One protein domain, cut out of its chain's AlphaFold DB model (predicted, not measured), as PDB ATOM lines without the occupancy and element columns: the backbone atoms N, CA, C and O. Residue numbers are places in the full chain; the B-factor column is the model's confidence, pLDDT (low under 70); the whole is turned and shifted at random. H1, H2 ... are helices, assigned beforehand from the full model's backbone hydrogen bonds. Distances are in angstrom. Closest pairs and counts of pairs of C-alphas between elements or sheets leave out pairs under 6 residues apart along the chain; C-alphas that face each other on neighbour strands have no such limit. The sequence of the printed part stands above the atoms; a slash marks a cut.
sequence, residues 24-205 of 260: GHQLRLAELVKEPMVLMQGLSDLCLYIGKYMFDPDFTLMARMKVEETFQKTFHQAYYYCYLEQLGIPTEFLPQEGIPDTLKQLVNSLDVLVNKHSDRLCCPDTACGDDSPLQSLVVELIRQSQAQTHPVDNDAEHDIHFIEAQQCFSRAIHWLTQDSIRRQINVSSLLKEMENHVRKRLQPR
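Overview. This is residues 24 to 205 of the 260 residues of an uncharacterized protein of Klebsiella pneumoniae 909957 (UniProt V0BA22). A long arm, the helical hairpin of H2 and H3, is joined to a head of helices: H4 packs along H7, and H6 and H8 lie side by side. Residues 24 to 35, with H1, stick out. The printed part has 182 residues, with eight named helices, H1 to H8 in order along the chain, which hold 131 of them, and no named strand; the class is all helix, and the whole is loose, with a radius of gyration of the C-alphas of 20.5 A, spanning 67 by 47 by 29 A.

Arrangement. Start at H3, residues 57 to 86; its residues 57 to 71 touch H2, residues 35 to 54, closest C-alphas Gly 51 and Thr 60, 4.8 A, a hairpin at a shallow tilt of 28 degrees. H3 touches H4, residues 101 to 116, with residues 80 to 84 alone, closest C-alphas Tyr 83 and Val 107, 6.3 A, about perpendicular at 74 degrees. H4 touches H7, residues 160 to 182, closest C-alphas Leu 106 and Cys 168, 4.9 A, opposite ways at a shallow 31 degrees. H7 touches H6, residues 133 to 146, closest C-alphas Ser 170 and Ser 145, 5.0 A, at a steep 57 degrees. H6 touches H8, residues 187 to 201, closest C-alphas Gln 135 and Arg 199, 5.4 A, at a shallow 10 degrees. H5, residues 118 to 121, only just touches H6, with 3 pairs of C-alphas within 8 A. H1, residues 24 to 32, touches no helix. Every O i to N i+4 pair is within hydrogen-bond range in H1, H2, H3, H4, H6 and H7; in H8 9 of 11 are, and H5 is too short for one.

Along the chain. Find C-alpha 57 at (-52.557, -37.840, 52.222); H3 runs 43.1 A to C-alpha 86 at (-38.393, -12.638, 20.261). H7 measures 33.6 A and H2 28.1 A.

Size, cuts and confidence. The C-alphas of Tyr 53 and Pro 151, farthest apart, are 67.9 A apart. The printed part has no cut; the links H3 to H4, H5 to H6 and H6 to H7 are long. Residues 124 to 129 and 147 to 157 have pLDDT under 70.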
ATOM      1  N   GLY A  24     -62.081  -3.665  25.706       87.44
ATOM      2  CA  GLY A  24     -62.251  -5.057  25.302       87.44
ATOM      3  C   GLY A  24     -60.922  -5.803  25.182       87.44
ATOM      4  O   GLY A  24     -60.852  -6.994  25.496       87.44
ATOM      5  N   HIS A  25     -59.864  -5.139  24.722       85.19
ATOM      6  CA  HIS A  25     -58.500  -5.656  24.728       85.19
ATOM      7  C   HIS A  25     -57.996  -5.842  26.163       85.19
ATOM      8  O   HIS A  25     -57.595  -6.950  26.521       85.19
ATOM      9  N   GLN A  26     -58.125  -4.814  27.005       87.00
ATOM     10  CA  GLN A  26     -57.702  -4.851  28.409       87.00
ATOM     11  C   GLN A  26     -58.410  -5.948  29.206       87.00
ATOM     12  O   GLN A  26     -57.772  -6.665  29.976       87.00
ATOM     13  N   LEU A  27     -59.717  -6.139  28.990       89.19
ATOM     14  CA  LEU A  27     -60.475  -7.212  29.633       89.19
ATOM     15  C   LEU A  27     -59.947  -8.595  29.234       89.19
ATOM     16  O   LEU A  27     -59.738  -9.446  30.095       89.19
ATOM     17  N   ARG A  28     -59.703  -8.825  27.936       88.06
ATOM     18  CA  ARG A  28     -59.161 -10.102  27.447       88.06
ATOM     19  C   ARG A  28     -57.753 -10.354  27.989       88.06
ATOM     20  O   ARG A  28     -57.466 -11.471  28.409       88.06
ATOM     21  N   LEU A  29     -56.907  -9.325  28.040       86.25
ATOM     22  CA  LEU A  29     -55.567  -9.417  28.620       86.25
ATOM     23  C   LEU A  29     -55.629  -9.774  30.114       86.25
ATOM     24  O   LEU A  29     -54.917 -10.668  30.564       86.25
ATOM     25  N   ALA A  30     -56.529  -9.137  30.868       87.50
ATOM     26  CA  ALA A  30     -56.719  -9.411  32.290       87.50
ATOM     27  C   ALA A  30     -57.181 -10.852  32.570       87.50
ATOM     28  O   ALA A  30     -56.825 -11.408  33.609       87.50
ATOM     29  N   GLU A  31     -57.947 -11.471  31.667       87.94
ATOM     30  CA  GLU A  31     -58.282 -12.896  31.769       87.94
ATOM     31  C   GLU A  31     -57.087 -13.798  31.427       87.94
ATOM     32  O   GLU A  31     -56.812 -14.734  32.178       87.94
ATOM     33  N   LEU A  32     -56.321 -13.488  30.372       86.19
ATOM     34  CA  LEU A  32     -55.135 -14.275  29.997       86.19
ATOM     35  C   LEU A  32     -54.077 -14.313  31.108       86.19
ATOM     36  O   LEU A  32     -53.488 -15.360  31.372       86.19
ATOM     37  N   VAL A  33     -53.865 -13.202  31.818       86.81
ATOM     38  CA  VAL A  33     -52.902 -13.132  32.934       86.81
ATOM     39  C   VAL A  33     -53.253 -14.107  34.073       86.81
ATOM     40  O   VAL A  33     -52.378 -14.492  34.850       86.81
ATOM     41  N   LYS A  34     -54.507 -14.567  34.169       89.62
ATOM     42  CA  LYS A  34     -54.934 -15.556  35.175       89.62
ATOM     43  C   LYS A  34     -54.638 -16.999  34.763       89.62
ATOM     44  O   LYS A  34     -54.583 -17.864  35.641       89.62
ATOM     45  N   GLU A  35     -54.443 -17.285  33.475       88.56
ATOM     46  CA  GLU A  35     -54.277 -18.653  32.960       88.56
ATOM     47  C   GLU A  35     -53.179 -19.466  33.666       88.56
ATOM     48  O   GLU A  35     -53.442 -20.625  33.997       88.56
ATOM     49  N   PRO A  36     -51.992 -18.915  33.994       91.06
ATOM     50  CA  PRO A  36     -50.961 -19.678  34.697       91.06
ATOM     51  C   PRO A  36     -51.429 -20.197  36.061       91.06
ATOM     52  O   PRO A  36     -51.124 -21.330  36.434       91.06
ATOM     53  N   MET A  37     -52.214 -19.400  36.795       91.56
ATOM     54  CA  MET A  37     -52.786 -19.811  38.081       91.56
ATOM     55  C   MET A  37     -53.861 -20.883  37.899       91.56
ATOM     56  O   MET A  37     -53.910 -21.836  38.677       91.56
ATOM     57  N   VAL A  38     -54.683 -20.775  36.852       92.31
ATOM     58  CA  VAL A  38     -55.687 -21.797  36.510       92.31
ATOM     59  C   VAL A  38     -55.011 -23.127  36.162       92.31
ATOM     60  O   VAL A  38     -55.428 -24.176  36.653       92.31
ATOM     61  N   LEU A  39     -53.930 -23.097  35.377       91.56
ATOM     62  CA  LEU A  39     -53.145 -24.285  35.032       91.56
ATOM     63  C   LEU A  39     -52.504 -24.924  36.268       91.56
ATOM     64  O   LEU A  39     -52.612 -26.137  36.458       91.56
ATOM     65  N   MET A  40     -51.880 -24.120  37.132       94.38
ATOM     66  CA  MET A  40     -51.302 -24.594  38.391       94.38
ATOM     67  C   MET A  40     -52.366 -25.250  39.283       94.38
ATOM     68  O   MET A  40     -52.138 -26.339  39.817       94.38
ATOM     69  N   GLN A  41     -53.542 -24.627  39.409       94.44
ATOM     70  CA  GLN A  41     -54.651 -25.189  40.176       94.44
ATOM     71  C   GLN A  41     -55.114 -26.524  39.584       94.44
ATOM     72  O   GLN A  41     -55.247 -27.495  40.324       94.44
ATOM     73  N   GLY A  42     -55.271 -26.615  38.261       93.88
ATOM     74  CA  GLY A  42     -55.638 -27.862  37.590       93.88
ATOM     75  C   GLY A  42     -54.629 -28.994  37.834       93.88
ATOM     76  O   GLY A  42     -55.023 -30.128  38.101       93.88
ATOM     77  N   LEU A  43     -53.325 -28.696  37.819       94.31
ATOM     78  CA  LEU A  43     -52.282 -29.674  38.160       94.31
ATOM     79  C   LEU A  43     -52.335 -30.092  39.637       94.31
ATOM     80  O   LEU A  43     -52.184 -31.273  39.960       94.31
ATOM     81  N   SER A  44     -52.584 -29.141  40.539       94.38
ATOM     82  CA  SER A  44     -52.804 -29.415  41.962       94.38
ATOM     83  C   SER A  44     -54.031 -30.312  42.181       94.38
ATOM     84  O   SER A  44     -53.969 -31.254  42.972       94.38
ATOM     85  N   ASP A  45     -55.126 -30.070  41.463       94.75
ATOM     86  CA  ASP A  45     -56.344 -30.881  41.540       94.75
ATOM     87  C   ASP A  45     -56.107 -32.301  41.023       94.75
ATOM     88  O   ASP A  45     -56.555 -33.267  41.642       94.75
ATOM     89  N   LEU A  46     -55.327 -32.465  39.950       93.62
ATOM     90  CA  LEU A  46     -54.904 -33.790  39.487       93.62
ATOM     91  C   LEU A  46     -54.123 -34.546  40.568       93.62
ATOM     92  O   LEU A  46     -54.380 -35.731  40.781       93.62
ATOM     93  N   CYS A  47     -53.230 -33.869  41.299       94.25
ATOM     94  CA  CYS A  47     -52.527 -34.474  42.435       94.25
ATOM     95  C   CYS A  47     -53.501 -34.907  43.538       94.25
ATOM     96  O   CYS A  47     -53.346 -35.997  44.083       94.25
ATOM     97  N   LEU A  48     -54.517 -34.091  43.843       94.12
ATOM     98  CA  LEU A  48     -55.559 -34.429  44.819       94.12
ATOM     99  C   LEU A  48     -56.356 -35.667  44.399       94.12
ATOM    100  O   LEU A  48     -56.586 -36.552  45.223       94.12
ATOM    101  N   TYR A  49     -56.767 -35.751  43.133       94.00
ATOM    102  CA  TYR A  49     -57.512 -36.904  42.632       94.00
ATOM    103  C   TYR A  49     -56.662 -38.174  42.641       94.00
ATOM    104  O   TYR A  49     -57.099 -39.191  43.178       94.00
ATOM    105  N   ILE A  50     -55.439 -38.121  42.112       92.00
ATOM    106  CA  ILE A  50     -54.524 -39.271  42.107       92.00
ATOM    107  C   ILE A  50     -54.225 -39.709  43.542       92.00
ATOM    108  O   ILE A  50     -54.343 -40.887  43.866       92.00
ATOM    109  N   GLY A  51     -53.916 -38.751  44.413       93.62
ATOM    110  CA  GLY A  51     -53.678 -38.968  45.830       93.62
ATOM    111  C   GLY A  51     -54.829 -39.694  46.514       93.62
ATOM    112  O   GLY A  51     -54.633 -40.765  47.072       93.62
ATOM    113  N   LYS A  52     -56.056 -39.181  46.378       91.50
ATOM    114  CA  LYS A  52     -57.266 -39.764  46.980       91.50
ATOM    115  C   LYS A  52     -57.533 -41.214  46.559       91.50
ATOM    116  O   LYS A  52     -58.062 -41.978  47.363       91.50
ATOM    117  N   TYR A  53     -57.269 -41.565  45.299       92.94
ATOM    118  CA  TYR A  53     -57.660 -42.867  44.741       92.94
ATOM    119  C   TYR A  53     -56.528 -43.896  44.691       92.94
ATOM    120  O   TYR A  53     -56.816 -45.089  44.635       92.94
ATOM    121  N   MET A  54     -55.267 -43.460  44.682       93.75
ATOM    122  CA  MET A  54     -54.116 -44.337  44.442       93.75
ATOM    123  C   MET A  54     -53.057 -44.290  45.548       93.75
ATOM    124  O   MET A  54     -52.227 -45.195  45.602       93.75
ATOM    125  N   PHE A  55     -53.070 -43.275  46.418       93.50
ATOM    126  CA  PHE A  55     -52.034 -43.050  47.429       93.50
ATOM    127  C   PHE A  55     -52.632 -42.540  48.754       93.50
ATOM    128  O   PHE A  55     -53.829 -42.666  49.010       93.50
ATOM    129  N   ASP A  56     -51.781 -42.006  49.629       90.75
ATOM    130  CA  ASP A  56     -52.145 -41.469  50.937       90.75
ATOM    131  C   ASP A  56     -52.083 -39.918  50.981       90.75
ATOM    132  O   ASP A  56     -51.623 -39.257  50.035       90.75
ATOM    133  N   PRO A  57     -52.587 -39.294  52.065       93.50
ATOM    134  CA  PRO A  57     -52.557 -37.840  52.222       93.50
ATOM    135  C   PRO A  57     -51.149 -37.225  52.232       93.50
ATOM    136  O   PRO A  57     -50.986 -36.114  51.723       93.50
ATOM    137  N   ASP A  58     -50.140 -37.928  52.752       93.75
ATOM    138  CA  ASP A  58     -48.767 -37.418  52.838       93.75
ATOM    139  C   ASP A  58     -48.129 -37.366  51.445       93.75
ATOM    140  O   ASP A  58     -47.537 -36.351  51.060       93.75
ATOM    141  N   PHE A  59     -48.342 -38.408  50.631       93.75
ATOM    142  CA  PHE A  59     -47.990 -38.401  49.212       93.75
ATOM    143  C   PHE A  59     -48.651 -37.227  48.484       93.75
ATOM    144  O   PHE A  59     -47.997 -36.509  47.730       93.75
ATOM    145  N   THR A  60     -49.944 -37.005  48.734       94.94
ATOM    146  CA  THR A  60     -50.719 -35.938  48.086       94.94
ATOM    147  C   THR A  60     -50.148 -34.554  48.398       94.94
ATOM    148  O   THR A  60     -49.998 -33.727  47.495       94.94
ATOM    149  N   LEU A  61     -49.805 -34.300  49.664       95.38
ATOM    150  CA  LEU A  61     -49.194 -33.045  50.098       95.38
ATOM    151  C   LEU A  61     -47.847 -32.817  49.402       95.38
ATOM    152  O   LEU A  61     -47.627 -31.761  48.807       95.38
ATOM    153  N   MET A  62     -46.979 -33.830  49.417       95.94
ATOM    154  CA  MET A  62     -45.656 -33.753  48.797       95.94
ATOM    155  C   MET A  62     -45.731 -33.569  47.280       95.94
ATOM    156  O   MET A  62     -44.984 -32.763  46.722       95.94
ATOM    157  N   ALA A  63     -46.648 -34.271  46.608       95.44
ATOM    158  CA  ALA A  63     -46.861 -34.148  45.171       95.44
ATOM    159  C   ALA A  63     -47.293 -32.727  44.789       95.44
ATOM    160  O   ALA A  63     -46.700 -32.136  43.889       95.44
ATOM    161  N   ARG A  64     -48.259 -32.141  45.513       95.62
ATOM    162  CA  ARG A  64     -48.714 -30.762  45.269       95.62
ATOM    163  C   ARG A  64     -47.586 -29.749  45.442       95.62
ATOM    164  O   ARG A  64     -47.384 -28.933  44.549       95.62
ATOM    165  N   MET A  65     -46.810 -29.853  46.524       96.00
ATOM    166  CA  MET A  65     -45.660 -28.969  46.753       96.00
ATOM    167  C   MET A  65     -44.621 -29.076  45.629       96.00
ATOM    168  O   MET A  65     -44.131 -28.065  45.133       96.00
ATOM    169  N   LYS A  66     -44.292 -30.302  45.200       96.00
ATOM    170  CA  LYS A  66     -43.299 -30.525  44.140       96.00
ATOM    171  C   LYS A  66     -43.780 -30.056  42.773       96.00
ATOM    172  O   LYS A  66     -42.983 -29.523  42.001       96.00
ATOM    173  N   VAL A  67     -45.063 -30.237  42.475       95.38
ATOM    174  CA  VAL A  67     -45.678 -29.751  41.237       95.38
ATOM    175  C   VAL A  67     -45.708 -28.229  41.210       95.38
ATOM    176  O   VAL A  67     -45.340 -27.659  40.190       95.38
ATOM    177  N   GLU A  68     -46.068 -27.570  42.309       95.50
ATOM    178  CA  GLU A  68     -46.058 -26.107  42.402       95.50
ATOM    179  C   GLU A  68     -44.647 -25.533  42.199       95.50
ATOM    180  O   GLU A  68     -44.450 -24.681  41.332       95.50
ATOM    181  N   GLU A  69     -43.648 -26.062  42.915       95.31
ATOM    182  CA  GLU A  69     -42.237 -25.669  42.780       95.31
ATOM    183  C   GLU A  69     -41.747 -25.832  41.329       95.31
ATOM    184  O   GLU A  69     -41.138 -24.929  40.743       95.31
ATOM    185  N   THR A  70     -42.052 -26.980  40.719       94.00
ATOM    186  CA  THR A  70     -41.642 -27.294  39.343       94.00
ATOM    187  C   THR A  70     -42.369 -26.422  38.327       94.00
ATOM    188  O   THR A  70     -41.745 -25.949  37.373       94.00
ATOM    189  N   PHE A  71     -43.668 -26.183  38.520       94.00
ATOM    190  CA  PHE A  71     -44.476 -25.339  37.648       94.00
ATOM    191  C   PHE A  71     -43.951 -23.911  37.659       94.00
ATOM    192  O   PHE A  71     -43.642 -23.384  36.596       94.00
ATOM    193  N   GLN A  72     -43.765 -23.312  38.840       92.00
ATOM    194  CA  GLN A  72     -43.241 -21.953  38.955       92.00
ATOM    195  C   GLN A  72     -41.884 -21.835  38.261       92.00
ATOM    196  O   GLN A  72     -41.702 -20.955  37.421       92.00
ATOM    197  N   LYS A  73     -40.948 -22.753  38.529       90.06
ATOM    198  CA  LYS A  73     -39.631 -22.739  37.881       90.06
ATOM    199  C   LYS A  73     -39.732 -22.844  36.355       90.06
ATOM    200  O   LYS A  73     -39.123 -22.044  35.648       90.06
ATOM    201  N   THR A  74     -40.496 -23.814  35.854       90.12
ATOM    202  CA  THR A  74     -40.603 -24.102  34.413       90.12
ATOM    203  C   THR A  74     -41.333 -22.984  33.677       90.12
ATOM    204  O   THR A  74     -40.895 -22.563  32.610       90.12
ATOM    205  N   PHE A  75     -42.409 -22.460  34.266       90.38
ATOM    206  CA  PHE A  75     -43.199 -21.373  33.701       90.38
ATOM    207  C   PHE A  75     -42.376 -20.090  33.564       90.38
ATOM    208  O   PHE A  75     -42.316 -19.521  32.478       90.38
ATOM    209  N   HIS A  76     -41.671 -19.668  34.622       88.75
ATOM    210  CA  HIS A  76     -40.829 -18.468  34.554       88.75
ATOM    211  C   HIS A  76     -39.687 -18.636  33.545       88.75
ATOM    212  O   HIS A  76     -39.374 -17.705  32.809       88.75
ATOM    213  N   GLN A  77     -39.075 -19.822  33.471       88.31
ATOM    214  CA  GLN A  77     -38.058 -20.100  32.455       88.31
ATOM    215  C   GLN A  77     -38.628 -19.993  31.038       88.31
ATOM    216  O   GLN A  77     -38.035 -19.311  30.208       88.31
ATOM    217  N   ALA A  78     -39.782 -20.611  30.773       87.81
ATOM    218  CA  ALA A  78     -40.448 -20.533  29.477       87.81
ATOM    219  C   ALA A  78     -40.803 -19.085  29.102       87.81
ATOM    220  O   ALA A  78     -40.502 -18.667  27.989       87.81
ATOM    221  N   TYR A  79     -41.347 -18.307  30.046       88.44
ATOM    222  CA  TYR A  79     -41.629 -16.879  29.870       88.44
ATOM    223  C   TYR A  79     -40.389 -16.120  29.381       88.44
ATOM    224  O   TYR A  79     -40.407 -15.520  28.308       88.44
ATOM    225  N   TYR A  80     -39.277 -16.213  30.110       90.81
ATOM    226  CA  TYR A  80     -38.048 -15.521  29.727       90.81
ATOM    227  C   TYR A  80     -37.484 -16.018  28.393       90.81
ATOM    228  O   TYR A  80     -37.045 -15.203  27.584       90.81
ATOM    229  N   TYR A  81     -37.510 -17.330  28.134       87.94
ATOM    230  CA  TYR A  81     -37.059 -17.874  26.854       87.94
ATOM    231  C   TYR A  81     -37.859 -17.308  25.685       87.94
ATOM    232  O   TYR A  81     -37.247 -16.878  24.712       87.94
ATOM    233  N   CYS A  82     -39.187 -17.231  25.795       85.38
ATOM    234  CA  CYS A  82     -40.029 -16.688  24.735       85.38
ATOM    235  C   CYS A  82     -39.652 -15.241  24.377       85.38
ATOM    236  O   CYS A  82     -39.480 -14.937  23.197       85.38
ATOM    237  N   TYR A  83     -39.468 -14.361  25.366       88.75
ATOM    238  CA  TYR A  83     -39.085 -12.966  25.109       88.75
ATOM    239  C   TYR A  83     -37.654 -12.835  24.570       88.75
ATOM    240  O   TYR A  83     -37.403 -12.047  23.661       88.75
ATOM    241  N   LEU A  84     -36.702 -13.618  25.085       89.62
ATOM    242  CA  LEU A  84     -35.328 -13.606  24.573       89.62
ATOM    243  C   LEU A  84     -35.271 -14.076  23.116       89.62
ATOM    244  O   LEU A  84     -34.582 -13.470  22.297       89.62
ATOM    245  N   GLU A  85     -36.049 -15.102  22.769       86.12
ATOM    246  CA  GLU A  85     -36.157 -15.584  21.396       86.12
ATOM    247  C   GLU A  85     -36.802 -14.529  20.480       86.12
ATOM    248  O   GLU A  85     -36.357 -14.342  19.348       86.12
ATOM    249  N   GLN A  86     -37.812 -13.792  20.967       86.00
ATOM    250  CA  GLN A  86     -38.393 -12.638  20.261       86.00
ATOM    251  C   GLN A  86     -37.366 -11.538  19.983       86.00
ATOM    252  O   GLN A  86     -37.376 -10.963  18.896       86.00
ATOM    253  N   LEU A  87     -36.442 -11.302  20.916       87.56
ATOM    254  CA  LEU A  87     -35.320 -10.370  20.759       87.56
ATOM    255  C   LEU A  87     -34.181 -10.909  19.878       87.56
ATOM    256  O   LEU A  87     -33.157 -10.244  19.711       87.56
ATOM    257  N   GLY A  88     -34.333 -12.110  19.319       83.38
ATOM    258  CA  GLY A  88     -33.321 -12.735  18.479       83.38
ATOM    259  C   GLY A  88     -32.101 -13.226  19.255       83.38
ATOM    260  O   GLY A  88     -31.058 -13.415  18.639       83.38
ATOM    261  N   ILE A  89     -32.215 -13.430  20.573       85.19
ATOM    262  CA  ILE A  89     -31.176 -14.040  21.409       85.19
ATOM    263  C   ILE A  89     -31.368 -15.564  21.374       85.19
ATOM    264  O   ILE A  89     -32.360 -16.061  21.916       85.19
ATOM    265  N   PRO A  90     -30.445 -16.332  20.763       75.69
ATOM    266  CA  PRO A  90     -30.577 -17.781  20.670       75.69
ATOM    267  C   PRO A  90     -30.583 -18.442  22.047       75.69
ATOM    268  O   PRO A  90     -29.685 -18.229  22.865       75.69
ATOM    269  N   THR A  91     -31.567 -19.309  22.283       75.62
ATOM    270  CA  THR A  91     -31.682 -20.075  23.533       75.62
ATOM    271  C   THR A  91     -30.509 -21.033  23.743       75.62
ATOM    272  O   THR A  91     -30.171 -21.356  24.876       75.62
ATOM    273  N   GLU A  92     -29.817 -21.411  22.668       75.50
ATOM    274  CA  GLU A  92     -28.583 -22.206  22.677       75.50
ATOM    275  C   GLU A  92     -27.426 -21.523  23.431       75.50
ATOM    276  O   GLU A  92     -26.513 -22.195  23.923       75.50
ATOM    277  N   PHE A  93     -27.456 -20.191  23.559       72.56
ATOM    278  CA  PHE A  93     -26.477 -19.437  24.347       72.56
ATOM    279  C   PHE A  93     -26.781 -19.421  25.838       72.56
ATOM    280  O   PHE A  93     -25.936 -19.015  26.635       72.56
ATOM    281  N   LEU A  94     -27.952 -19.901  26.247       79.06
ATOM    282  CA  LEU A  94     -28.353 -19.855  27.640       79.06
ATOM    283  C   LEU A  94     -27.674 -20.997  28.422       79.06
ATOM    284  O   LEU A  94     -27.605 -22.128  27.935       79.06
ATOM    285  N   PRO A  95     -27.111 -20.714  29.612       76.56
ATOM    286  CA  PRO A  95     -26.467 -21.732  30.430       76.56
ATOM    287  C   PRO A  95     -27.475 -22.784  30.904       76.56
ATOM    288  O   PRO A  95     -28.628 -22.474  31.200       76.56
ATOM    289  N   GLN A  96     -27.012 -24.025  31.080       73.69
ATOM    290  CA  GLN A  96     -27.840 -25.111  31.631       73.69
ATOM    291  C   GLN A  96     -28.301 -24.835  33.073       73.69
ATOM    292  O   GLN A  96     -29.335 -25.337  33.507       73.69
ATOM    293  N   GLU A  97     -27.546 -24.017  33.806       77.88
ATOM    294  CA  GLU A  97     -27.821 -23.618  35.192       77.88
ATOM    295  C   GLU A  97     -29.028 -22.673  35.308       77.88
ATOM    296  O   GLU A  97     -29.621 -22.547  36.383       77.88
ATOM    297  N   GLY A  98     -29.433 -22.041  34.202       81.00
ATOM    298  CA  GLY A  98     -30.575 -21.142  34.131       81.00
ATOM    299  C   GLY A  98     -30.254 -19.820  33.440       81.00
ATOM    300  O   GLY A  98     -29.134 -19.547  33.019       81.00
ATOM    301  N   ILE A  99     -31.281 -18.981  33.332       87.69
ATOM    302  CA  ILE A  99     -31.203 -17.702  32.625       87.69
ATOM    303  C   ILE A  99     -30.446 -16.688  33.501       87.69
ATOM    304  O   ILE A  99     -30.856 -16.477  34.648       87.69
ATOM    305  N   PRO A 100     -29.374 -16.049  32.993       91.31
ATOM    306  CA  PRO A 100     -28.637 -15.017  33.714       91.31
ATOM    307  C   PRO A 100     -29.536 -13.852  34.128       91.31
ATOM    308  O   PRO A 100     -30.395 -13.417  33.359       91.31
ATOM    309  N   ASP A 101     -29.293 -13.282  35.309       92.69
ATOM    310  CA  ASP A 101     -30.110 -12.175  35.821       92.69
ATOM    311  C   ASP A 101     -30.054 -10.932  34.925       92.69
ATOM    312  O   ASP A 101     -31.051 -10.228  34.796       92.69
ATOM    313  N   THR A 102     -28.939 -10.710  34.222       92.75
ATOM    314  CA  THR A 102     -28.817  -9.654  33.205       92.75
ATOM    315  C   THR A 102     -29.865  -9.795  32.098       92.75
ATOM    316  O   THR A 102     -30.456  -8.802  31.683       92.75
ATOM    317  N   LEU A 103     -30.136 -11.021  31.643       92.50
ATOM    318  CA  LEU A 103     -31.137 -11.277  30.606       92.50
ATOM    319  C   LEU A 103     -32.564 -11.211  31.155       92.50
ATOM    320  O   LEU A 103     -33.459 -10.731  30.465       92.50
ATOM    321  N   LYS A 104     -32.784 -11.622  32.411       94.38
ATOM    322  CA  LYS A 104     -34.088 -11.435  33.073       94.38
ATOM    323  C   LYS A 104     -34.431  -9.956  33.231       94.38
ATOM    324  O   LYS A 104     -35.562  -9.567  32.969       94.38
ATOM    325  N   GLN A 105     -33.458  -9.133  33.634       95.25
ATOM    326  CA  GLN A 105     -33.625  -7.682  33.749       95.25
ATOM    327  C   GLN A 105     -33.988  -7.052  32.406       95.25
ATOM    328  O   GLN A 105     -34.916  -6.251  32.361       95.25
ATOM    329  N   LEU A 106     -33.328  -7.471  31.320       94.56
ATOM    330  CA  LEU A 106     -33.692  -7.067  29.963       94.56
ATOM    331  C   LEU A 106     -35.163  -7.381  29.657       94.56
ATOM    332  O   LEU A 106     -35.911  -6.469  29.317       94.56
ATOM    333  N   VAL A 107     -35.596  -8.633  29.829       94.75
ATOM    334  CA  VAL A 107     -36.988  -9.024  29.546       94.75
ATOM    335  C   VAL A 107     -37.979  -8.230  30.398       94.75
ATOM    336  O   VAL A 107     -38.926  -7.674  29.855       94.75
ATOM    337  N   ASN A 108     -37.732  -8.104  31.704       95.69
ATOM    338  CA  ASN A 108     -38.608  -7.347  32.599       95.69
ATOM    339  C   ASN A 108     -38.693  -5.864  32.189       95.69
ATOM    340  O   ASN A 108     -39.773  -5.282  32.208       95.69
ATOM    341  N   SER A 109     -37.567  -5.247  31.811       95.00
ATOM    342  CA  SER A 109     -37.542  -3.846  31.366       95.00
ATOM    343  C   SER A 109     -38.285  -3.642  30.044       95.00
ATOM    344  O   SER A 109     -38.996  -2.652  29.890       95.00
ATOM    345  N   LEU A 110     -38.185  -4.605  29.122       93.50
ATOM    346  CA  LEU A 110     -38.919  -4.583  27.862       93.50
ATOM    347  C   LEU A 110     -40.423  -4.741  28.091       93.50
ATOM    348  O   LEU A 110     -41.202  -4.020  27.480       93.50
ATOM    349  N   ASP A 111     -40.831  -5.653  28.973       92.38
ATOM    350  CA  ASP A 111     -42.239  -5.856  29.313       92.38
ATOM    351  C   ASP A 111     -42.860  -4.578  29.894       92.38
ATOM    352  O   ASP A 111     -43.926  -4.144  29.460       92.38
ATOM    353  N   VAL A 112     -42.148  -3.900  30.803       93.69
ATOM    354  CA  VAL A 112     -42.566  -2.590  31.325       93.69
ATOM    355  C   VAL A 112     -42.668  -1.554  30.207       93.69
ATOM    356  O   VAL A 112     -43.680  -0.863  30.130       93.69
ATOM    357  N   LEU A 113     -41.665  -1.458  29.330       93.19
ATOM    358  CA  LEU A 113     -41.664  -0.510  28.215       93.19
ATOM    359  C   LEU A 113     -42.861  -0.736  27.275       93.19
ATOM    360  O   LEU A 113     -43.595   0.201  26.975       93.19
ATOM    361  N   VAL A 114     -43.094  -1.980  26.852       90.69
ATOM    362  CA  VAL A 114     -44.206  -2.351  25.960       90.69
ATOM    363  C   VAL A 114     -45.553  -2.031  26.605       90.69
ATOM    364  O   VAL A 114     -46.408  -1.425  25.964       90.69
ATOM    365  N   ASN A 115     -45.726  -2.365  27.885       88.56
ATOM    366  CA  ASN A 115     -46.956  -2.067  28.620       88.56
ATOM    367  C   ASN A 115     -47.187  -0.562  28.814       88.56
ATOM    368  O   ASN A 115     -48.326  -0.131  28.966       88.56
ATOM    369  N   LYS A 116     -46.129   0.253  28.840       89.88
ATOM    370  CA  LYS A 116     -46.238   1.710  29.008       89.88
ATOM    371  C   LYS A 116     -46.633   2.445  27.738       89.88
ATOM    372  O   LYS A 116     -47.234   3.507  27.847       89.88
ATOM    373  N   HIS A 117     -46.325   1.870  26.581       87.75
ATOM    374  CA  HIS A 117     -46.658   2.427  25.269       87.75
ATOM    375  C   HIS A 117     -47.814   1.701  24.582       87.75
ATOM    376  O   HIS A 117     -48.029   1.921  23.392       87.75
ATOM    377  N   SER A 118     -48.550   0.830  25.286       85.19
ATOM    378  CA  SER A 118     -49.599  -0.034  24.712       85.19
ATOM    379  C   SER A 118     -50.616   0.725  23.855       85.19
ATOM    380  O   SER A 118     -51.036   0.224  22.810       85.19
ATOM    381  N   ASP A 119     -50.932   1.961  24.238       84.06
ATOM    382  CA  ASP A 119     -51.831   2.884  23.545       84.06
ATOM    383  C   ASP A 119     -51.364   3.261  22.128       84.06
ATOM    384  O   ASP A 119     -52.188   3.560  21.261       84.06
ATOM    385  N   ARG A 120     -50.054   3.214  21.871       85.50
ATOM    386  CA  ARG A 120     -49.411   3.641  20.614       85.50
ATOM    387  C   ARG A 120     -48.866   2.490  19.780       85.50
ATOM    388  O   ARG A 120     -48.392   2.718  18.669       85.50
ATOM    389  N   LEU A 121     -48.915   1.259  20.291       86.00
ATOM    390  CA  LEU A 121     -48.347   0.102  19.592       86.00
ATOM    391  C   LEU A 121     -49.237  -0.415  18.458       86.00
ATOM    392  O   LEU A 121     -48.726  -1.046  17.532       86.00
ATOM    393  N   CYS A 122     -50.549  -0.169  18.526       83.38
ATOM    394  CA  CYS A 122     -51.513  -0.661  17.544       83.38
ATOM    395  C   CYS A 122     -51.220  -0.134  16.134       83.38
ATOM    396  O   CYS A 122     -51.211   1.073  15.897       83.38
ATOM    397  N   CYS A 123     -51.078  -1.048  15.173       78.50
ATOM    398  CA  CYS A 123     -50.944  -0.737  13.756       78.50
ATOM    399  C   CYS A 123     -52.208  -1.212  13.013       78.50
ATOM    400  O   CYS A 123     -52.323  -2.395  12.685       78.50
ATOM    401  N   PRO A 124     -53.200  -0.331  12.778       64.06
ATOM    402  CA  PRO A 124     -54.464  -0.734  12.163       64.06
ATOM    403  C   PRO A 124     -54.319  -1.103  10.676       64.06
ATOM    404  O   PRO A 124     -55.011  -2.027  10.230       64.06
ATOM    405  N   ASP A 125     -53.392  -0.446   9.966       64.38
ATOM    406  CA  ASP A 125     -53.168  -0.565   8.523       64.38
ATOM    407  C   ASP A 125     -51.723  -0.976   8.214       64.38
ATOM    408  O   ASP A 125     -50.799  -0.168   8.211       64.38
ATOM    409  N   THR A 126     -51.519  -2.251   7.900       54.44
ATOM    410  CA  THR A 126     -50.236  -2.786   7.418       54.44
ATOM    411  C   THR A 126     -50.154  -2.702   5.895       54.44
ATOM    412  O   THR A 126     -50.030  -3.717   5.211       54.44
ATOM    413  N   ALA A 127     -50.279  -1.493   5.352       50.38
ATOM    414  CA  ALA A 127     -50.130  -1.235   3.924       50.38
ATOM    415  C   ALA A 127     -48.912  -0.346   3.643       50.38
ATOM    416  O   ALA A 127     -49.046   0.702   3.029       50.38
ATOM    417  N   CYS A 128     -47.719  -0.742   4.094       46.94
ATOM    418  CA  CYS A 128     -46.445  -0.305   3.512       46.94
ATOM    419  C   CYS A 128     -45.310  -1.154   4.095       46.94
ATOM    420  O   CYS A 128     -45.453  -1.682   5.193       46.94
ATOM    421  N   GLY A 129     -44.188  -1.285   3.389       61.34
ATOM    422  CA  GLY A 129     -42.997  -2.032   3.824       61.34
ATOM    423  C   GLY A 129     -42.242  -1.432   5.019       61.34
ATOM    424  O   GLY A 129     -41.046  -1.688   5.148       61.34
ATOM    425  N   ASP A 130     -42.919  -0.649   5.857       75.06
ATOM    426  CA  ASP A 130     -42.369   0.040   7.018       75.06
ATOM    427  C   ASP A 130     -42.609  -0.774   8.302       75.06
ATOM    428  O   ASP A 130     -43.555  -1.560   8.410       75.06
ATOM    429  N   ASP A 131     -41.724  -0.606   9.285       84.00
ATOM    430  CA  ASP A 131     -41.804  -1.293  10.576       84.00
ATOM    431  C   ASP A 131     -43.028  -0.797  11.380       84.00
ATOM    432  O   ASP A 131     -43.259   0.407  11.507       84.00
ATOM    433  N   SER A 132     -43.801  -1.713  11.982       87.69
ATOM    434  CA  SER A 132     -44.877  -1.336  12.919       87.69
ATOM    435  C   SER A 132     -44.327  -0.552  14.126       87.69
ATOM    436  O   SER A 132     -43.126  -0.633  14.406       87.69
ATOM    437  N   PRO A 133     -45.164   0.172  14.897       89.56
ATOM    438  CA  PRO A 133     -44.690   0.925  16.061       89.56
ATOM    439  C   PRO A 133     -43.922   0.061  17.072       89.56
ATOM    440  O   PRO A 133     -42.882   0.479  17.573       89.56
ATOM    441  N   LEU A 134     -44.369  -1.180  17.308       90.19
ATOM    442  CA  LEU A 134     -43.663  -2.132  18.169       90.19
ATOM    443  C   LEU A 134     -42.305  -2.549  17.592       90.19
ATOM    444  O   LEU A 134     -41.312  -2.573  18.320       90.19
ATOM    445  N   GLN A 135     -42.245  -2.873  16.297       90.75
ATOM    446  CA  GLN A 135     -40.978  -3.206  15.640       90.75
ATOM    447  C   GLN A 135     -40.007  -2.026  15.721       90.75
ATOM    448  O   GLN A 135     -38.863  -2.212  16.128       90.75
ATOM    449  N   SER A 136     -40.479  -0.822  15.393       90.19
ATOM    450  CA  SER A 136     -39.692   0.411  15.408       90.19
ATOM    451  C   SER A 136     -39.138   0.711  16.799       90.19
ATOM    452  O   SER A 136     -37.945   0.968  16.930       90.19
ATOM    453  N   LEU A 137     -39.963   0.587  17.846       91.06
ATOM    454  CA  LEU A 137     -39.557   0.796  19.239       91.06
ATOM    455  C   LEU A 137     -38.393  -0.119  19.645       91.06
ATOM    456  O   LEU A 137     -37.396   0.342  20.201       91.06
ATOM    457  N   VAL A 138     -38.498  -1.420  19.359       91.69
ATOM    458  CA  VAL A 138     -37.474  -2.395  19.768       91.69
ATOM    459  C   VAL A 138     -36.239  -2.332  18.867       91.69
ATOM    460  O   VAL A 138     -35.120  -2.491  19.349       91.69
ATOM    461  N   VAL A 139     -36.399  -2.063  17.569       90.50
ATOM    462  CA  VAL A 139     -35.269  -1.822  16.658       90.50
ATOM    463  C   VAL A 139     -34.476  -0.594  17.099       90.50
ATOM    464  O   VAL A 139     -33.247  -0.646  17.123       90.50
ATOM    465  N   GLU A 140     -35.154   0.486  17.480       89.81
ATOM    466  CA  GLU A 140     -34.497   1.694  17.974       89.81
ATOM    467  C   GLU A 140     -33.766   1.428  19.293       89.81
ATOM    468  O   GLU A 140     -32.594   1.776  19.433       89.81
ATOM    469  N   LEU A 141     -34.401   0.694  20.214       90.44
ATOM    470  CA  LEU A 141     -33.767   0.223  21.446       90.44
ATOM    471  C   LEU A 141     -32.464  -0.543  21.160       90.44
ATOM    472  O   LEU A 141     -31.439  -0.294  21.798       90.44
ATOM    473  N   ILE A 142     -32.484  -1.459  20.186       89.00
ATOM    474  CA  ILE A 142     -31.310  -2.237  19.776       89.00
ATOM    475  C   ILE A 142     -30.220  -1.319  19.222       89.00
ATOM    476  O   ILE A 142     -29.076  -1.391  19.675       89.00
ATOM    477  N   ARG A 143     -30.564  -0.441  18.276       87.69
ATOM    478  CA  ARG A 143     -29.612   0.466  17.619       87.69
ATOM    479  C   ARG A 143     -28.926   1.387  18.617       87.69
ATOM    480  O   ARG A 143     -27.697   1.436  18.638       87.69
ATOM    481  N   GLN A 144     -29.689   2.030  19.502       86.19
ATOM    482  CA  GLN A 144     -29.139   2.903  20.545       86.19
ATOM    483  C   GLN A 144     -28.323   2.148  21.599       86.19
ATOM    484  O   GLN A 144     -27.484   2.734  22.285       86.19
ATOM    485  N   SER A 145     -28.549   0.843  21.743       85.81
ATOM    486  CA  SER A 145     -27.754  -0.012  22.627       85.81
ATOM    487  C   SER A 145     -26.472  -0.531  21.964       85.81
ATOM    488  O   SER A 145     -25.558  -0.946  22.680       85.81
ATOM    489  N   GLN A 146     -26.398  -0.523  20.623       80.75
ATOM    490  CA  GLN A 146     -25.283  -1.036  19.811       80.75
ATOM    491  C   GLN A 146     -24.339   0.057  19.257       80.75
ATOM    492  O   GLN A 146     -23.155  -0.226  19.064       80.75
ATOM    493  N   ALA A 147     -24.815   1.280  18.991       67.81
ATOM    494  CA  ALA A 147     -24.073   2.352  18.304       67.81
ATOM    495  C   ALA A 147     -24.285   3.723  18.989       67.81
ATOM    496  O   ALA A 147     -25.383   4.049  19.417       67.81
ATOM    497  N   GLN A 148     -23.227   4.502  19.262       53.88
ATOM    498  CA  GLN A 148     -22.825   5.683  18.468       53.88
ATOM    499  C   GLN A 148     -24.005   6.573  18.024       53.88
ATOM    500  O   GLN A 148     -24.637   6.305  17.011       53.88
ATOM    501  N   THR A 149     -24.231   7.644  18.799       42.72
ATOM    502  CA  THR A 149     -24.958   8.897  18.491       42.72
ATOM    503  C   THR A 149     -25.554   8.992  17.083       42.72
ATOM    504  O   THR A 149     -24.929   9.550  16.178       42.72
ATOM    505  N   HIS A 150     -26.786   8.526  16.912       44.16
ATOM    506  CA  HIS A 150     -27.692   9.100  15.923       44.16
ATOM    507  C   HIS A 150     -28.602  10.097  16.649       44.16
ATOM    508  O   HIS A 150     -28.998   9.814  17.779       44.16
ATOM    509  N   PRO A 151     -28.867  11.285  16.076       43.97
ATOM    510  CA  PRO A 151     -29.734  12.258  16.719       43.97
ATOM    511  C   PRO A 151     -31.145  11.675  16.767       43.97
ATOM    512  O   PRO A 151     -31.699  11.276  15.743       43.97
ATOM    513  N   VAL A 152     -31.652  11.578  17.986       50.34
ATOM    514  CA  VAL A 152     -32.925  10.971  18.350       50.34
ATOM    515  C   VAL A 152     -34.062  11.936  18.002       50.34
ATOM    516  O   VAL A 152     -33.917  13.152  18.133       50.34
ATOM    517  N   ASP A 153     -35.201  11.401  17.562       52.56
ATOM    518  CA  ASP A 153     -36.472  12.127  17.612       52.56
ATOM    519  C   ASP A 153     -36.795  12.410  19.091       52.56
ATOM    520  O   ASP A 153     -36.901  11.474  19.879       52.56
ATOM    521  N   ASN A 154     -36.916  13.689  19.466       53.44
ATOM    522  CA  ASN A 154     -36.885  14.245  20.839       53.44
ATOM    523  C   ASN A 154     -37.698  13.525  21.949       53.44
ATOM    524  O   ASN A 154     -37.478  13.799  23.132       53.44
ATOM    525  N   ASP A 155     -38.628  12.631  21.613       59.53
ATOM    526  CA  ASP A 155     -39.513  11.970  22.575       59.53
ATOM    527  C   ASP A 155     -38.840  10.810  23.338       59.53
ATOM    528  O   ASP A 155     -39.127  10.619  24.520       59.53
ATOM    529  N   ALA A 156     -37.908  10.066  22.726       60.12
ATOM    530  CA  ALA A 156     -37.287   8.899  23.376       60.12
ATOM    531  C   ALA A 156     -36.225   9.270  24.434       60.12
ATOM    532  O   ALA A 156     -36.019   8.522  25.387       60.12
ATOM    533  N   GLU A 157     -35.594  10.448  24.327       61.81
ATOM    534  CA  GLU A 157     -34.607  10.932  25.314       61.81
ATOM    535  C   GLU A 157     -35.229  11.286  26.677       61.81
ATOM    536  O   GLU A 157     -34.515  11.397  27.675       61.81
ATOM    537  N   HIS A 158     -36.553  11.450  26.738       70.12
ATOM    538  CA  HIS A 158     -37.277  11.826  27.955       70.12
ATOM    539  C   HIS A 158     -38.050  10.660  28.589       70.12
ATOM    540  O   HIS A 158     -38.595  10.813  29.684       70.12
ATOM    541  N   ASP A 159     -38.092   9.496  27.936       86.69
ATOM    542  CA  ASP A 159     -38.779   8.320  28.458       86.69
ATOM    543  C   ASP A 159     -37.862   7.496  29.373       86.69
ATOM    544  O   ASP A 159     -36.952   6.789  28.936       86.69
ATOM    545  N   ILE A 160     -38.150   7.554  30.674       88.75
ATOM    546  CA  ILE A 160     -37.426   6.812  31.712       88.75
ATOM    547  C   ILE A 160     -37.447   5.303  31.431       88.75
ATOM    548  O   ILE A 160     -36.429   4.640  31.617       88.75
ATOM    549  N   HIS A 161     -38.566   4.758  30.950       91.81
ATOM    550  CA  HIS A 161     -38.690   3.323  30.692       91.81
ATOM    551  C   HIS A 161     -37.858   2.894  29.484       91.81
ATOM    552  O   HIS A 161     -37.267   1.811  29.497       91.81
ATOM    553  N   PHE A 162     -37.754   3.754  28.467       91.38
ATOM    554  CA  PHE A 162     -36.888   3.513  27.319       91.38
ATOM    555  C   PHE A 162     -35.414   3.521  27.736       91.38
ATOM    556  O   PHE A 162     -34.677   2.591  27.411       91.38
ATOM    557  N   ILE A 163     -35.000   4.509  28.537       90.12
ATOM    558  CA  ILE A 163     -33.630   4.612  29.067       90.12
ATOM    559  C   ILE A 163     -33.273   3.388  29.927       90.12
ATOM    560  O   ILE A 163     -32.183   2.825  29.797       90.12
ATOM    561  N   GLU A 164     -34.176   2.950  30.807       92.31
ATOM    562  CA  GLU A 164     -33.975   1.758  31.642       92.31
ATOM    563  C   GLU A 164     -33.827   0.487  30.795       92.31
ATOM    564  O   GLU A 164     -32.900  -0.304  31.018       92.31
ATOM    565  N   ALA A 165     -34.697   0.308  29.797       93.12
ATOM    566  CA  ALA A 165     -34.618  -0.809  28.866       93.12
ATOM    567  C   ALA A 165     -33.308  -0.779  28.069       93.12
ATOM    568  O   ALA A 165     -32.652  -1.812  27.932       93.12
ATOM    569  N   GLN A 166     -32.875   0.401  27.615       91.94
ATOM    570  CA  GLN A 166     -31.637   0.584  26.858       91.94
ATOM    571  C   GLN A 166     -30.428   0.169  27.697       91.94
ATOM    572  O   GLN A 166     -29.588  -0.607  27.247       91.94
ATOM    573  N   GLN A 167     -30.360   0.604  28.958       91.69
ATOM    574  CA  GLN A 167     -29.282   0.206  29.866       91.69
ATOM    575  C   GLN A 167     -29.246  -1.309  30.094       91.69
ATOM    576  O   GLN A 167     -28.165  -1.911  30.108       91.69
ATOM    577  N   CYS A 168     -30.410  -1.941  30.274       93.75
ATOM    578  CA  CYS A 168     -30.499  -3.393  30.414       93.75
ATOM    579  C   CYS A 168     -30.042  -4.102  29.132       93.75
ATOM    580  O   CYS A 168     -29.293  -5.081  29.198       93.75
ATOM    581  N   PHE A 169     -30.411  -3.566  27.969       92.25
ATOM    582  CA  PHE A 169     -30.021  -4.093  26.668       92.25
ATOM    583  C   PHE A 169     -28.512  -3.961  26.421       92.25
ATOM    584  O   PHE A 169     -27.872  -4.936  26.029       92.25
ATOM    585  N   SER A 170     -27.894  -2.820  26.737       90.75
ATOM    586  CA  SER A 170     -26.436  -2.649  26.648       90.75
ATOM    587  C   SER A 170     -25.683  -3.661  27.520       90.75
ATOM    588  O   SER A 170     -24.683  -4.240  27.085       90.75
ATOM    589  N   ARG A 171     -26.172  -3.938  28.738       91.88
ATOM    590  CA  ARG A 171     -25.594  -4.980  29.608       91.88
ATOM    591  C   ARG A 171     -25.761  -6.375  29.007       91.88
ATOM    592  O   ARG A 171     -24.826  -7.174  29.066       91.88
ATOM    593  N   ALA A 172     -26.915  -6.661  28.408       91.12
ATOM    594  CA  ALA A 172     -27.168  -7.925  27.727       91.12
ATOM    595  C   ALA A 172     -26.265  -8.111  26.496       91.12
ATOM    596  O   ALA A 172     -25.675  -9.175  26.350       91.12
ATOM    597  N   ILE A 173     -26.066  -7.078  25.667       89.25
ATOM    598  CA  ILE A 173     -25.109  -7.101  24.546       89.25
ATOM    599  C   ILE A 173     -23.694  -7.376  25.053       89.25
ATOM    600  O   ILE A 173     -22.971  -8.181  24.462       89.25
ATOM    601  N   HIS A 174     -23.283  -6.734  26.151       89.06
ATOM    602  CA  HIS A 174     -21.968  -6.975  26.736       89.06
ATOM    603  C   HIS A 174     -21.807  -8.438  27.172       89.06
ATOM    604  O   HIS A 174     -20.807  -9.074  26.836       89.06
ATOM    605  N   TRP A 175     -22.815  -8.990  27.854       90.25
ATOM    606  CA  TRP A 175     -22.847 -10.403  28.232       90.25
ATOM    607  C   TRP A 175     -22.796 -11.328  27.004       90.25
ATOM    608  O   TRP A 175     -21.956 -12.226  26.951       90.25
ATOM    609  N   LEU A 176     -23.610 -11.059  25.976       87.44
ATOM    610  CA  LEU A 176     -23.641 -11.824  24.723       87.44
ATOM    611  C   LEU A 176     -22.298 -11.791  24.000       87.44
ATOM    612  O   LEU A 176     -21.857 -12.806  23.469       87.44
ATOM    613  N   THR A 177     -21.628 -10.640  24.000       87.25
ATOM    614  CA  THR A 177     -20.305 -10.467  23.395       87.25
ATOM    615  C   THR A 177     -19.275 -11.337  24.109       87.25
ATOM    616  O   THR A 177     -18.518 -12.056  23.458       87.25
ATOM    617  N   GLN A 178     -19.265 -11.323  25.446       87.12
ATOM    618  CA  GLN A 178     -18.359 -12.157  26.236       87.12
ATOM    619  C   GLN A 178     -18.610 -13.655  26.019       87.12
ATOM    620  O   GLN A 178     -17.653 -14.411  25.843       87.12
ATOM    621  N   ASP A 179     -19.874 -14.085  26.013       85.12
ATOM    622  CA  ASP A 179     -20.228 -15.493  25.807       85.12
ATOM    623  C   ASP A 179     -19.905 -15.956  24.377       85.12
ATOM    624  O   ASP A 179     -19.287 -17.000  24.171       85.12
ATOM    625  N   SER A 180     -20.198 -15.119  23.383       84.88
ATOM    626  CA  SER A 180     -19.878 -15.385  21.977       84.88
ATOM    627  C   SER A 180     -18.372 -15.507  21.733       84.88
ATOM    628  O   SER A 180     -17.950 -16.392  20.991       84.88
ATOM    629  N   ILE A 181     -17.540 -14.684  22.390       84.31
ATOM    630  CA  ILE A 181     -16.072 -14.810  22.330       84.31
ATOM    631  C   ILE A 181     -15.625 -16.172  22.876       84.31
ATOM    632  O   ILE A 181     -14.791 -16.834  22.258       84.31
ATOM    633  N   ARG A 182     -16.200 -16.627  24.000       84.00
ATOM    634  CA  ARG A 182     -15.890 -17.950  24.574       84.00
ATOM    635  C   ARG A 182     -16.270 -19.090  23.629       84.00
ATOM    636  O   ARG A 182     -15.553 -20.084  23.565       84.00
ATOM    637  N   ARG A 183     -17.368 -18.932  22.887       81.56
ATOM    638  CA  ARG A 183     -17.893 -19.922  21.934       81.56
ATOM    639  C   ARG A 183     -17.337 -19.787  20.510       81.56
ATOM    640  O   ARG A 183     -17.713 -20.580  19.655       81.56
ATOM    641  N   GLN A 184     -16.448 -18.822  20.255       81.38
ATOM    642  CA  GLN A 184     -15.884 -18.515  18.929       81.38
ATOM    643  C   GLN A 184     -16.939 -18.146  17.868       81.38
ATOM    644  O   GLN A 184     -16.800 -18.464  16.688       81.38
ATOM    645  N   ILE A 185     -17.995 -17.447  18.284       82.50
ATOM    646  CA  ILE A 185     -19.088 -17.001  17.417       82.50
ATOM    647  C   ILE A 185     -18.849 -15.554  16.992       82.50
ATOM    648  O   ILE A 185     -18.373 -14.723  17.769       82.50
ATOM    649  N   ASN A 186     -19.187 -15.235  15.742       82.31
ATOM    650  CA  ASN A 186     -19.070 -13.878  15.228       82.31
ATOM    651  C   ASN A 186     -20.148 -12.968  15.846       82.31
ATOM    652  O   ASN A 186     -21.314 -12.981  15.458       82.31
ATOM    653  N   VAL A 187     -19.729 -12.139  16.801       79.56
ATOM    654  CA  VAL A 187     -20.598 -11.179  17.502       79.56
ATOM    655  C   VAL A 187     -21.245 -10.186  16.538       79.56
ATOM    656  O   VAL A 187     -22.408  -9.832  16.702       79.56
ATOM    657  N   SER A 188     -20.522  -9.743  15.506       80.62
ATOM    658  CA  SER A 188     -21.038  -8.748  14.563       80.62
ATOM    659  C   SER A 188     -22.170  -9.304  13.701       80.62
ATOM    660  O   SER A 188     -23.126  -8.577  13.431       80.62
ATOM    661  N   SER A 189     -22.094 -10.574  13.285       83.00
ATOM    662  CA  SER A 189     -23.207 -11.208  12.572       83.00
ATOM    663  C   SER A 189     -24.397 -11.424  13.498       83.00
ATOM    664  O   SER A 189     -25.505 -11.072  13.113       83.00
ATOM    665  N   LEU A 190     -24.168 -11.885  14.735       82.88
ATOM    666  CA  LEU A 190     -25.231 -12.079  15.724       82.88
ATOM    667  C   LEU A 190     -26.011 -10.781  15.983       82.88
ATOM    668  O   LEU A 190     -27.232 -10.763  15.874       82.88
ATOM    669  N   LEU A 191     -25.313  -9.678  16.266       81.62
ATOM    670  CA  LEU A 191     -25.946  -8.386  16.548       81.62
ATOM    671  C   LEU A 191     -26.717  -7.824  15.342       81.62
ATOM    672  O   LEU A 191     -27.794  -7.257  15.526       81.62
ATOM    673  N   LYS A 192     -26.211  -8.019  14.115       82.62
ATOM    674  CA  LYS A 192     -26.926  -7.643  12.880       82.62
ATOM    675  C   LYS A 192     -28.161  -8.509  12.635       82.62
ATOM    676  O   LYS A 192     -29.172  -8.016  12.140       82.62
ATOM    677  N   GLU A 193     -28.089  -9.796  12.957       86.62
ATOM    678  CA  GLU A 193     -29.212 -10.722  12.821       86.62
ATOM    679  C   GLU A 193     -30.312 -10.455  13.851       86.62
ATOM    680  O   GLU A 193     -31.484 -10.626  13.521       86.62
ATOM    681  N   MET A 194     -29.968  -9.965  15.049       87.62
ATOM    682  CA  MET A 194     -30.948  -9.607  16.082       87.62
ATOM    683  C   MET A 194     -31.980  -8.593  15.581       87.62
ATOM    684  O   MET A 194     -33.173  -8.838  15.737       87.62
ATOM    685  N   GLU A 195     -31.567  -7.503  14.920       88.81
ATOM    686  CA  GLU A 195     -32.523  -6.533  14.360       88.81
ATOM    687  C   GLU A 195     -33.488  -7.187  13.362       88.81
ATOM    688  O   GLU A 195     -34.693  -6.949  13.398       88.81
ATOM    689  N   ASN A 196     -32.967  -8.036  12.471       88.00
ATOM    690  CA  ASN A 196     -33.788  -8.725  11.480       88.00
ATOM    691  C   ASN A 196     -34.761  -9.708  12.141       88.00
ATOM    692  O   ASN A 196     -35.921  -9.778  11.735       88.00
ATOM    693  N   HIS A 197     -34.317 -10.437  13.168       87.94
ATOM    694  CA  HIS A 197     -35.180 -11.315  13.955       87.94
ATOM    695  C   HIS A 197     -36.287 -10.539  14.660       87.94
ATOM    696  O   HIS A 197     -37.442 -10.944  14.567       87.94
ATOM    697  N   VAL A 198     -35.959  -9.416  15.297       89.56
ATOM    698  CA  VAL A 198     -36.938  -8.551  15.960       89.56
ATOM    699  C   VAL A 198     -37.974  -8.045  14.968       89.56
ATOM    700  O   VAL A 198     -39.167  -8.204  15.220       89.56
ATOM    701  N   ARG A 199     -37.549  -7.518  13.810       88.19
ATOM    702  CA  ARG A 199     -38.489  -7.068  12.772       88.19
ATOM    703  C   ARG A 199     -39.459  -8.175  12.398       88.19
ATOM    704  O   ARG A 199     -40.657  -7.958  12.409       88.19
ATOM    705  N   LYS A 200     -38.962  -9.378  12.132       86.12
ATOM    706  CA  LYS A 200     -39.806 -10.504  11.716       86.12
ATOM    707  C   LYS A 200     -40.728 -11.009  12.829       86.12
ATOM    708  O   LYS A 200     -41.901 -11.272  12.589       86.12
ATOM    709  N   ARG A 201     -40.224 -11.136  14.058       86.56
ATOM    710  CA  ARG A 201     -40.967 -11.712  15.191       86.56
ATOM    711  C   ARG A 201     -41.963 -10.749  15.822       86.56
ATOM    712  O   ARG A 201     -42.940 -11.201  16.418       86.56
ATOM    713  N   LEU A 202     -41.743  -9.446  15.689       88.19
ATOM    714  CA  LEU A 202     -42.652  -8.422  16.200       88.19
ATOM    715  C   LEU A 202     -43.616  -7.883  15.136       88.19
ATOM    716  O   LEU A 202     -44.359  -6.949  15.418       88.19
ATOM    717  N   GLN A 203     -43.644  -8.482  13.941       85.75
ATOM    718  CA  GLN A 203     -44.643  -8.146  12.929       85.75
ATOM    719  C   GLN A 203     -46.072  -8.386  13.446       85.75
ATOM    720  O   GLN A 203     -46.324  -9.405  14.106       85.75
ATOM    721  N   PRO A 204     -47.021  -7.488  13.118       84.69
ATOM    722  CA  PRO A 204     -48.439  -7.702  13.382       84.69
ATOM    723  C   PRO A 204     -48.923  -9.040  12.810       84.69
ATOM    724  O   PRO A 204     -48.584  -9.419  11.685       84.69
ATOM    725  N   ARG A 205     -49.730  -9.775  13.581       82.44
ATOM    726  CA  ARG A 205     -50.256 -11.105  13.226       82.44
ATOM    727  C   ARG A 205     -51.706 -11.050  12.757       82.44
ATOM    728  O   ARG A 205     -52.268 -12.101  12.453       82.44
TER     729      ARG A 205